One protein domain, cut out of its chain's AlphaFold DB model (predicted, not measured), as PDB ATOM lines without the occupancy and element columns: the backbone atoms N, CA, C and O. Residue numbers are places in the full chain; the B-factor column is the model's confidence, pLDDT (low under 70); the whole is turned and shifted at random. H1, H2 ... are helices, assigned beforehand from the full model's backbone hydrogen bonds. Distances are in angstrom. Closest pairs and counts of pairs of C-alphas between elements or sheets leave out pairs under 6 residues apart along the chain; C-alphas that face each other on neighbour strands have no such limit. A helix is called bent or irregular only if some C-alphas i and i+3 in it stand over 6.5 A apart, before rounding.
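This is residues 56 to 111 of the 111 residues of an uncharacterized protein of Chloroflexi bacterium (UniProt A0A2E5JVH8). Three short helices make a small arch, with H2 bridging H1 and H3, and residues 97 to 111 fold back on themselves in a loop beyond H3. The printed part has 56 residues with three named helices, in the order H1, H2, H3, and no named strand; the class is all helix. It is compact, with a radius of gyration of the C-alphas of 10.6 A, and spans 29 by 22 by 16 A.

H1, residues 62 to 68, begins at C-alpha 62 (131.310, 180.881, 50.929) and is 10.1 A long. H2, residues 75 to 85, is 14.2 A long and irregular: C-alphas 76 and 79 are 8.9 A apart. H3, residues 87 to 96, is 14.2 A long and ends at C-alpha 96 (124.984, 178.971, 39.562).

H1 and H2 touch, about perpendicular at 75 degrees; their closest C-alphas, of Ile 63 and Gly 78, are 4.8 A apart. H2 and H3 touch at a steep tilt of 69 degrees, only just short of perpendicular, opposite ways; their closest C-alphas, of Lys 83 and His 90, are 5.2 A apart. H1 and H3 are apart. Residues 101 to 102 pair antiparallel with 107 to 108. Every O i to N i+4 pair is within hydrogen-bond range in H1 and H3, and 5 of 7 in H2.

The farthest C-alphas, of Asn 73 and Glu 111, are 31.4 A apart. The printed part has no cut, and no link is long. Residues 72 to 76 and 111 have pLDDT under 70.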
ATOM      1  N   VAL A  56     133.525 187.882  40.257       82.69
ATOM      2  CA  VAL A  56     133.698 186.428  40.055       82.69
ATOM      3  C   VAL A  56     134.872 185.881  40.871       82.69
ATOM      4  O   VAL A  56     134.751 184.838  41.505       82.69
ATOM      5  N   GLU A  57     135.977 186.627  40.943       84.12
ATOM      6  CA  GLU A  57     137.164 186.272  41.734       84.12
ATOM      7  C   GLU A  57     136.893 186.121  43.241       84.12
ATOM      8  O   GLU A  57     137.619 185.413  43.938       84.12
ATOM      9  N   ASN A  58     135.818 186.728  43.744       87.06
ATOM     10  CA  ASN A  58     135.409 186.656  45.143       87.06
ATOM     11  C   ASN A  58     134.449 185.488  45.427       87.06
ATOM     12  O   ASN A  58     134.176 185.172  46.588       87.06
ATOM     13  N   CYS A  59     133.960 184.812  44.386       87.50
ATOM     14  CA  CYS A  59     132.930 183.777  44.467       87.50
ATOM     15  C   CYS A  59     133.477 182.344  44.596       87.50
ATOM     16  O   CYS A  59     132.723 181.382  44.487       87.50
ATOM     17  N   ASN A  60     134.768 182.179  44.899       87.25
ATOM     18  CA  ASN A  60     135.427 180.864  44.931       87.25
ATOM     19  C   ASN A  60     134.958 179.949  46.077       87.25
ATOM     20  O   ASN A  60     135.106 178.732  46.015       87.25
ATOM     21  N   ASN A  61     134.468 180.524  47.177       90.69
ATOM     22  CA  ASN A  61     133.899 179.791  48.309       90.69
ATOM     23  C   ASN A  61     133.062 180.727  49.189       90.69
ATOM     24  O   ASN A  61     133.256 181.942  49.185       90.69
ATOM     25  N   TRP A  62     132.187 180.144  50.013       91.44
ATOM     26  CA  TRP A  62     131.310 180.881  50.929       91.44
ATOM     27  C   TRP A  62     132.037 181.895  51.821       91.44
ATOM     28  O   TRP A  62     131.507 182.965  52.098       91.44
ATOM     29  N   ILE A  63     133.254 181.580  52.276       89.88
ATOM     30  CA  ILE A  63     134.031 182.469  53.153       89.88
ATOM     31  C   ILE A  63     134.514 183.706  52.384       89.88
ATOM     32  O   ILE A  63     134.491 184.807  52.929       89.88
ATOM     33  N   SER A  64     134.944 183.537  51.135       90.19
ATOM     34  CA  SER A  64     135.417 184.636  50.282       90.19
ATOM     35  C   SER A  64     134.276 185.598  49.964       90.19
ATOM     36  O   SER A  64     134.438 186.800  50.143       90.19
ATOM     37  N   ILE A  65     133.089 185.061  49.669       91.19
ATOM     38  CA  ILE A  65     131.866 185.850  49.479       91.19
ATOM     39  C   ILE A  65     131.535 186.638  50.750       91.19
ATOM     40  O   ILE A  65     131.342 187.848  50.685       91.19
ATOM     41  N   CYS A  66     131.550 185.993  51.923       90.81
ATOM     42  CA  CYS A  66     131.339 186.694  53.191       90.81
ATOM     43  C   CYS A  66     132.323 187.856  53.385       90.81
ATOM     44  O   CYS A  66     131.912 188.932  53.808       90.81
ATOM     45  N   ARG A  67     133.613 187.670  53.072       89.38
ATOM     46  CA  ARG A  67     134.617 188.741  53.199       89.38
ATOM     47  C   ARG A  67     134.316 189.915  52.274       89.38
ATOM     48  O   ARG A  67     134.370 191.050  52.735       89.38
ATOM     49  N   SER A  68     133.968 189.649  51.018       90.31
ATOM     50  CA  SER A  68     133.632 190.695  50.045       90.31
ATOM     51  C   SER A  68     132.372 191.468  50.420       90.31
ATOM     52  O   SER A  68     132.287 192.658  50.147       90.31
ATOM     53  N   LEU A  69     131.437 190.826  51.123       89.94
ATOM     54  CA  LEU A  69     130.239 191.467  51.669       89.94
ATOM     55  C   LEU A  69     130.460 192.129  53.042       89.94
ATOM     56  O   LEU A  69     129.505 192.601  53.655       89.94
ATOM     57  N   GLY A  70     131.686 192.136  53.577       88.38
ATOM     58  CA  GLY A  70     131.979 192.696  54.903       88.38
ATOM     59  C   GLY A  70     131.437 191.871  56.082       88.38
ATOM     60  O   GLY A  70     131.412 192.345  57.216       88.38
ATOM     61  N   LEU A  71     131.037 190.618  55.853       86.38
ATOM     62  CA  LEU A  71     130.524 189.684  56.860       86.38
ATOM     63  C   LEU A  71     131.689 188.989  57.592       86.38
ATOM     64  O   LEU A  71     131.939 187.793  57.440       86.38
ATOM     65  N   THR A  72     132.455 189.750  58.371       66.75
ATOM     66  CA  THR A  72     133.790 189.347  58.855       66.75
ATOM     67  C   THR A  72     133.819 188.543  60.159       66.75
ATOM     68  O   THR A  72     134.826 187.893  60.438       66.75
ATOM     69  N   ASN A  73     132.749 188.505  60.957       55.56
ATOM     70  CA  ASN A  73     132.911 188.110  62.363       55.56
ATOM     71  C   ASN A  73     132.891 186.607  62.707       55.56
ATOM     72  O   ASN A  73     133.224 186.298  63.848       55.56
ATOM     73  N   LYS A  74     132.560 185.649  61.818       57.06
ATOM     74  CA  LYS A  74     132.573 184.197  62.164       57.06
ATOM     75  C   LYS A  74     132.824 183.281  60.951       57.06
ATOM     76  O   LYS A  74     131.906 182.705  60.382       57.06
ATOM     77  N   THR A  75     134.087 183.071  60.592       58.97
ATOM     78  CA  THR A  75     134.533 182.305  59.403       58.97
ATOM     79  C   THR A  75     134.204 180.804  59.389       58.97
ATOM     80  O   THR A  75     134.415 180.158  58.367       58.97
ATOM     81  N   VAL A  76     133.660 180.225  60.466       65.44
ATOM     82  CA  VAL A  76     133.420 178.770  60.562       65.44
ATOM     83  C   VAL A  76     132.184 178.318  59.768       65.44
ATOM     84  O   VAL A  76     132.079 177.148  59.415       65.44
ATOM     85  N   ASN A  77     131.244 179.218  59.446       83.75
ATOM     86  CA  ASN A  77     130.031 178.838  58.716       83.75
ATOM     87  C   ASN A  77     129.568 179.911  57.719       83.75
ATOM     88  O   ASN A  77     128.455 180.426  57.819       83.75
ATOM     89  N   GLY A  78     130.434 180.241  56.753       88.00
ATOM     90  CA  GLY A  78     130.116 181.209  55.694       88.00
ATOM     91  C   GLY A  78     128.824 180.867  54.943       88.00
ATOM     92  O   GLY A  78     128.010 181.746  54.698       88.00
ATOM     93  N   HIS A  79     128.575 179.578  54.687       92.06
ATOM     94  CA  HIS A  79     127.351 179.107  54.029       92.06
ATOM     95  C   HIS A  79     126.086 179.542  54.780       92.06
ATOM     96  O   HIS A  79     125.193 180.157  54.199       92.06
ATOM     97  N   ARG A  80     126.033 179.301  56.096       91.56
ATOM     98  CA  ARG A  80     124.909 179.733  56.939       91.56
ATOM     99  C   ARG A  80     124.838 181.248  57.091       91.56
ATOM    100  O   ARG A  80     123.744 181.784  57.224       91.56
ATOM    101  N   MET A  81     125.979 181.934  57.100       91.31
ATOM    102  CA  MET A  81     126.003 183.393  57.193       91.31
ATOM    103  C   MET A  81     125.353 184.044  55.979       91.31
ATOM    104  O   MET A  81     124.477 184.878  56.178       91.31
ATOM    105  N   ILE A  82     125.718 183.618  54.766       91.88
ATOM    106  CA  ILE A  82     125.101 184.126  53.534       91.88
ATOM    107  C   ILE A  82     123.599 183.861  53.541       91.88
ATOM    108  O   ILE A  82     122.827 184.784  53.313       91.88
ATOM    109  N   LYS A  83     123.177 182.644  53.906       92.50
ATOM    110  CA  LYS A  83     121.751 182.317  54.034       92.50
ATOM    111  C   LYS A  83     121.012 183.273  54.976       92.50
ATOM    112  O   LYS A  83     119.928 183.740  54.656       92.50
ATOM    113  N   ASN A  84     121.585 183.547  56.146       91.00
ATOM    114  CA  ASN A  84     120.952 184.407  57.144       91.00
ATOM    115  C   ASN A  84     120.962 185.890  56.752       91.00
ATOM    116  O   ASN A  84     120.118 186.637  57.240       91.00
ATOM    117  N   SER A  85     121.934 186.331  55.948       90.88
ATOM    118  CA  SER A  85     122.003 187.715  55.478       90.88
ATOM    119  C   SER A  85     121.107 187.962  54.271       90.88
ATOM    120  O   SER A  85     120.476 189.010  54.198       90.88
ATOM    121  N   ASP A  86     121.078 187.021  53.327       91.88
ATOM    122  CA  ASP A  86     120.348 187.144  52.071       91.88
ATOM    123  C   ASP A  86     120.058 185.756  51.474       91.88
ATOM    124  O   ASP A  86     120.924 185.091  50.893       91.88
ATOM    125  N   GLU A  87     118.809 185.319  51.611       93.56
ATOM    126  CA  GLU A  87     118.331 184.042  51.076       93.56
ATOM    127  C   GLU A  87     118.336 184.016  49.538       93.56
ATOM    128  O   GLU A  87     118.600 182.977  48.936       93.56
ATOM    129  N   THR A  88     118.116 185.159  48.880       92.50
ATOM    130  CA  THR A  88     118.106 185.227  47.412       92.50
ATOM    131  C   THR A  88     119.507 185.008  46.860       92.50
ATOM    132  O   THR A  88     119.688 184.220  45.930       92.50
ATOM    133  N   LEU A  89     120.509 185.654  47.460       92.62
ATOM    134  CA  LEU A  89     121.910 185.425  47.118       92.62
ATOM    135  C   LEU A  89     122.314 183.974  47.390       92.62
ATOM    136  O   LEU A  89     122.974 183.351  46.565       92.62
ATOM    137  N   HIS A  90     121.913 183.416  48.531       93.94
ATOM    138  CA  HIS A  90     122.208 182.027  48.882       93.94
ATOM    139  C   HIS A  90     121.673 181.031  47.843       93.94
ATOM    140  O   HIS A  90     122.435 180.185  47.366       93.94
ATOM    141  N   ILE A  91     120.407 181.172  47.440       91.75
ATOM    142  CA  ILE A  91     119.786 180.333  46.408       91.75
ATOM    143  C   ILE A  91     120.486 180.531  45.062       91.75
ATOM    144  O   ILE A  91     120.794 179.549  44.388       91.75
ATOM    145  N   LEU A  92     120.768 181.780  44.676       91.38
ATOM    146  CA  LEU A  92     121.473 182.088  43.432       91.38
ATOM    147  C   LEU A  92     122.819 181.364  43.372       91.38
ATOM    148  O   LEU A  92     123.088 180.656  42.411       91.38
ATOM    149  N   LEU A  93     123.629 181.490  44.423       91.19
ATOM    150  CA  LEU A  93     124.944 180.861  44.499       91.19
ATOM    151  C   LEU A  93     124.858 179.334  44.385       91.19
ATOM    152  O   LEU A  93     125.729 178.727  43.771       91.19
ATOM    153  N   HIS A  94     123.812 178.704  44.923       91.94
ATOM    154  CA  HIS A  94     123.570 177.271  44.738       91.94
ATOM    155  C   HIS A  94     123.127 176.891  43.326       91.94
ATOM    156  O   HIS A  94     123.488 175.820  42.851       91.94
ATOM    157  N   LYS A  95     122.340 177.738  42.665       87.56
ATOM    158  CA  LYS A  95     121.908 177.495  41.287       87.56
ATOM    159  C   LYS A  95     123.041 177.669  40.281       87.56
ATOM    160  O   LYS A  95     122.981 177.062  39.222       87.56
ATOM    161  N   THR A  96     124.037 178.506  40.585       84.81
ATOM    162  CA  THR A  96     124.984 178.971  39.562       84.81
ATOM    163  C   THR A  96     126.453 178.667  39.838       84.81
ATOM    164  O   THR A  96     127.209 178.507  38.884       84.81
ATOM    165  N   LEU A  97     126.894 178.599  41.099       86.44
ATOM    166  CA  LEU A  97     128.327 178.551  41.444       86.44
ATOM    167  C   LEU A  97     128.720 177.391  42.364       86.44
ATOM    168  O   LEU A  97     129.853 176.916  42.313       86.44
ATOM    169  N   PHE A  98     127.809 176.932  43.214       89.00
ATOM    170  CA  PHE A  98     128.033 175.826  44.139       89.00
ATOM    171  C   PHE A  98     127.146 174.630  43.794       89.00
ATOM    172  O   PHE A  98     126.359 174.656  42.857       89.00
ATOM    173  N   ASN A  99     127.291 173.544  44.556       87.31
ATOM    174  CA  ASN A  99     126.450 172.360  44.394       87.31
ATOM    175  C   ASN A  99     124.969 172.739  44.533       87.31
ATOM    176  O   ASN A  99     124.609 173.399  45.503       87.31
ATOM    177  N   THR A 100     124.117 172.271  43.624       90.31
ATOM    178  CA  THR A 100     122.668 172.509  43.653       90.31
ATOM    179  C   THR A 100     122.014 172.007  44.940       90.31
ATOM    180  O   THR A 100     121.037 172.589  45.405       90.31
ATOM    181  N   TYR A 101     122.559 170.965  45.577       92.06
ATOM    182  CA  TYR A 101     122.093 170.510  46.886       92.06
ATOM    183  C   TYR A 101     122.620 171.382  48.036       92.06
ATOM    184  O   TYR A 101     123.829 171.499  48.259       92.06
ATOM    185  N   CYS A 102     121.702 171.919  48.842       92.75
ATOM    186  CA  CYS A 102     122.012 172.633  50.074       92.75
ATOM    187  C   CYS A 102     121.797 171.742  51.301       92.75
ATOM    188  O   CYS A 102     120.679 171.337  51.613       92.75
ATOM    189  N   SER A 103     122.859 171.510  52.073       91.12
ATOM    190  CA  SER A 103     122.795 170.752  53.331       91.12
ATOM    191  C   SER A 103     122.097 171.499  54.475       91.12
ATOM    192  O   SER A 103     121.613 170.864  55.413       91.12
ATOM    193  N   ILE A 104     122.029 172.836  54.417       90.38
ATOM    194  CA  ILE A 104     121.341 173.657  55.424       90.38
ATOM    195  C   ILE A 104     119.824 173.582  55.233       90.38
ATOM    196  O   ILE A 104     119.097 173.434  56.214       90.38
ATOM    197  N   ASP A 105     119.362 173.664  53.988       91.00
ATOM    198  CA  ASP A 105     117.942 173.617  53.619       91.00
ATOM    199  C   ASP A 105     117.431 172.200  53.393       91.00
ATOM    200  O   ASP A 105     116.232 171.952  53.488       91.00
ATOM    201  N   LYS A 106     118.345 171.258  53.137       93.31
ATOM    202  CA  LYS A 106     118.049 169.877  52.741       93.31
ATOM    203  C   LYS A 106     117.216 169.804  51.457       93.31
ATOM    204  O   LYS A 106     116.404 168.895  51.301       93.31
ATOM    205  N   VAL A 107     117.448 170.737  50.537       93.94
ATOM    206  CA  VAL A 107     116.791 170.804  49.225       93.94
ATOM    207  C   VAL A 107     117.823 170.866  48.108       93.94
ATOM    208  O   VAL A 107     118.960 171.290  48.322       93.94
ATOM    209  N   THR A 108     117.406 170.464  46.911       93.12
ATOM    210  CA  THR A 108     118.168 170.656  45.677       93.12
ATOM    211  C   THR A 108     117.570 171.827  44.913       93.12
ATOM    212  O   THR A 108     116.422 171.762  44.480       93.12
ATOM    213  N   TYR A 109     118.344 172.893  44.752       87.31
ATOM    214  CA  TYR A 109     117.990 174.032  43.919       87.31
ATOM    215  C   TYR A 109     118.297 173.695  42.461       87.31
ATOM    216  O   TYR A 109     119.456 173.642  42.065       87.31
ATOM    217  N   SER A 110     117.265 173.424  41.669       81.62
ATOM    218  CA  SER A 110     117.403 173.314  40.216       81.62
ATOM    219  C   SER A 110     117.464 174.702  39.579       81.62
ATOM    220  O   SER A 110     116.930 175.660  40.150       81.62
ATOM    221  N   GLU A 111     118.094 174.787  38.407       61.81
ATOM    222  CA  GLU A 111     118.061 175.976  37.542       61.81
ATOM    223  C   GLU A 111     116.625 176.492  37.367       61.81
ATOM    224  O   GLU A 111     115.709 175.676  37.109       61.81
TER     225      GLU A 111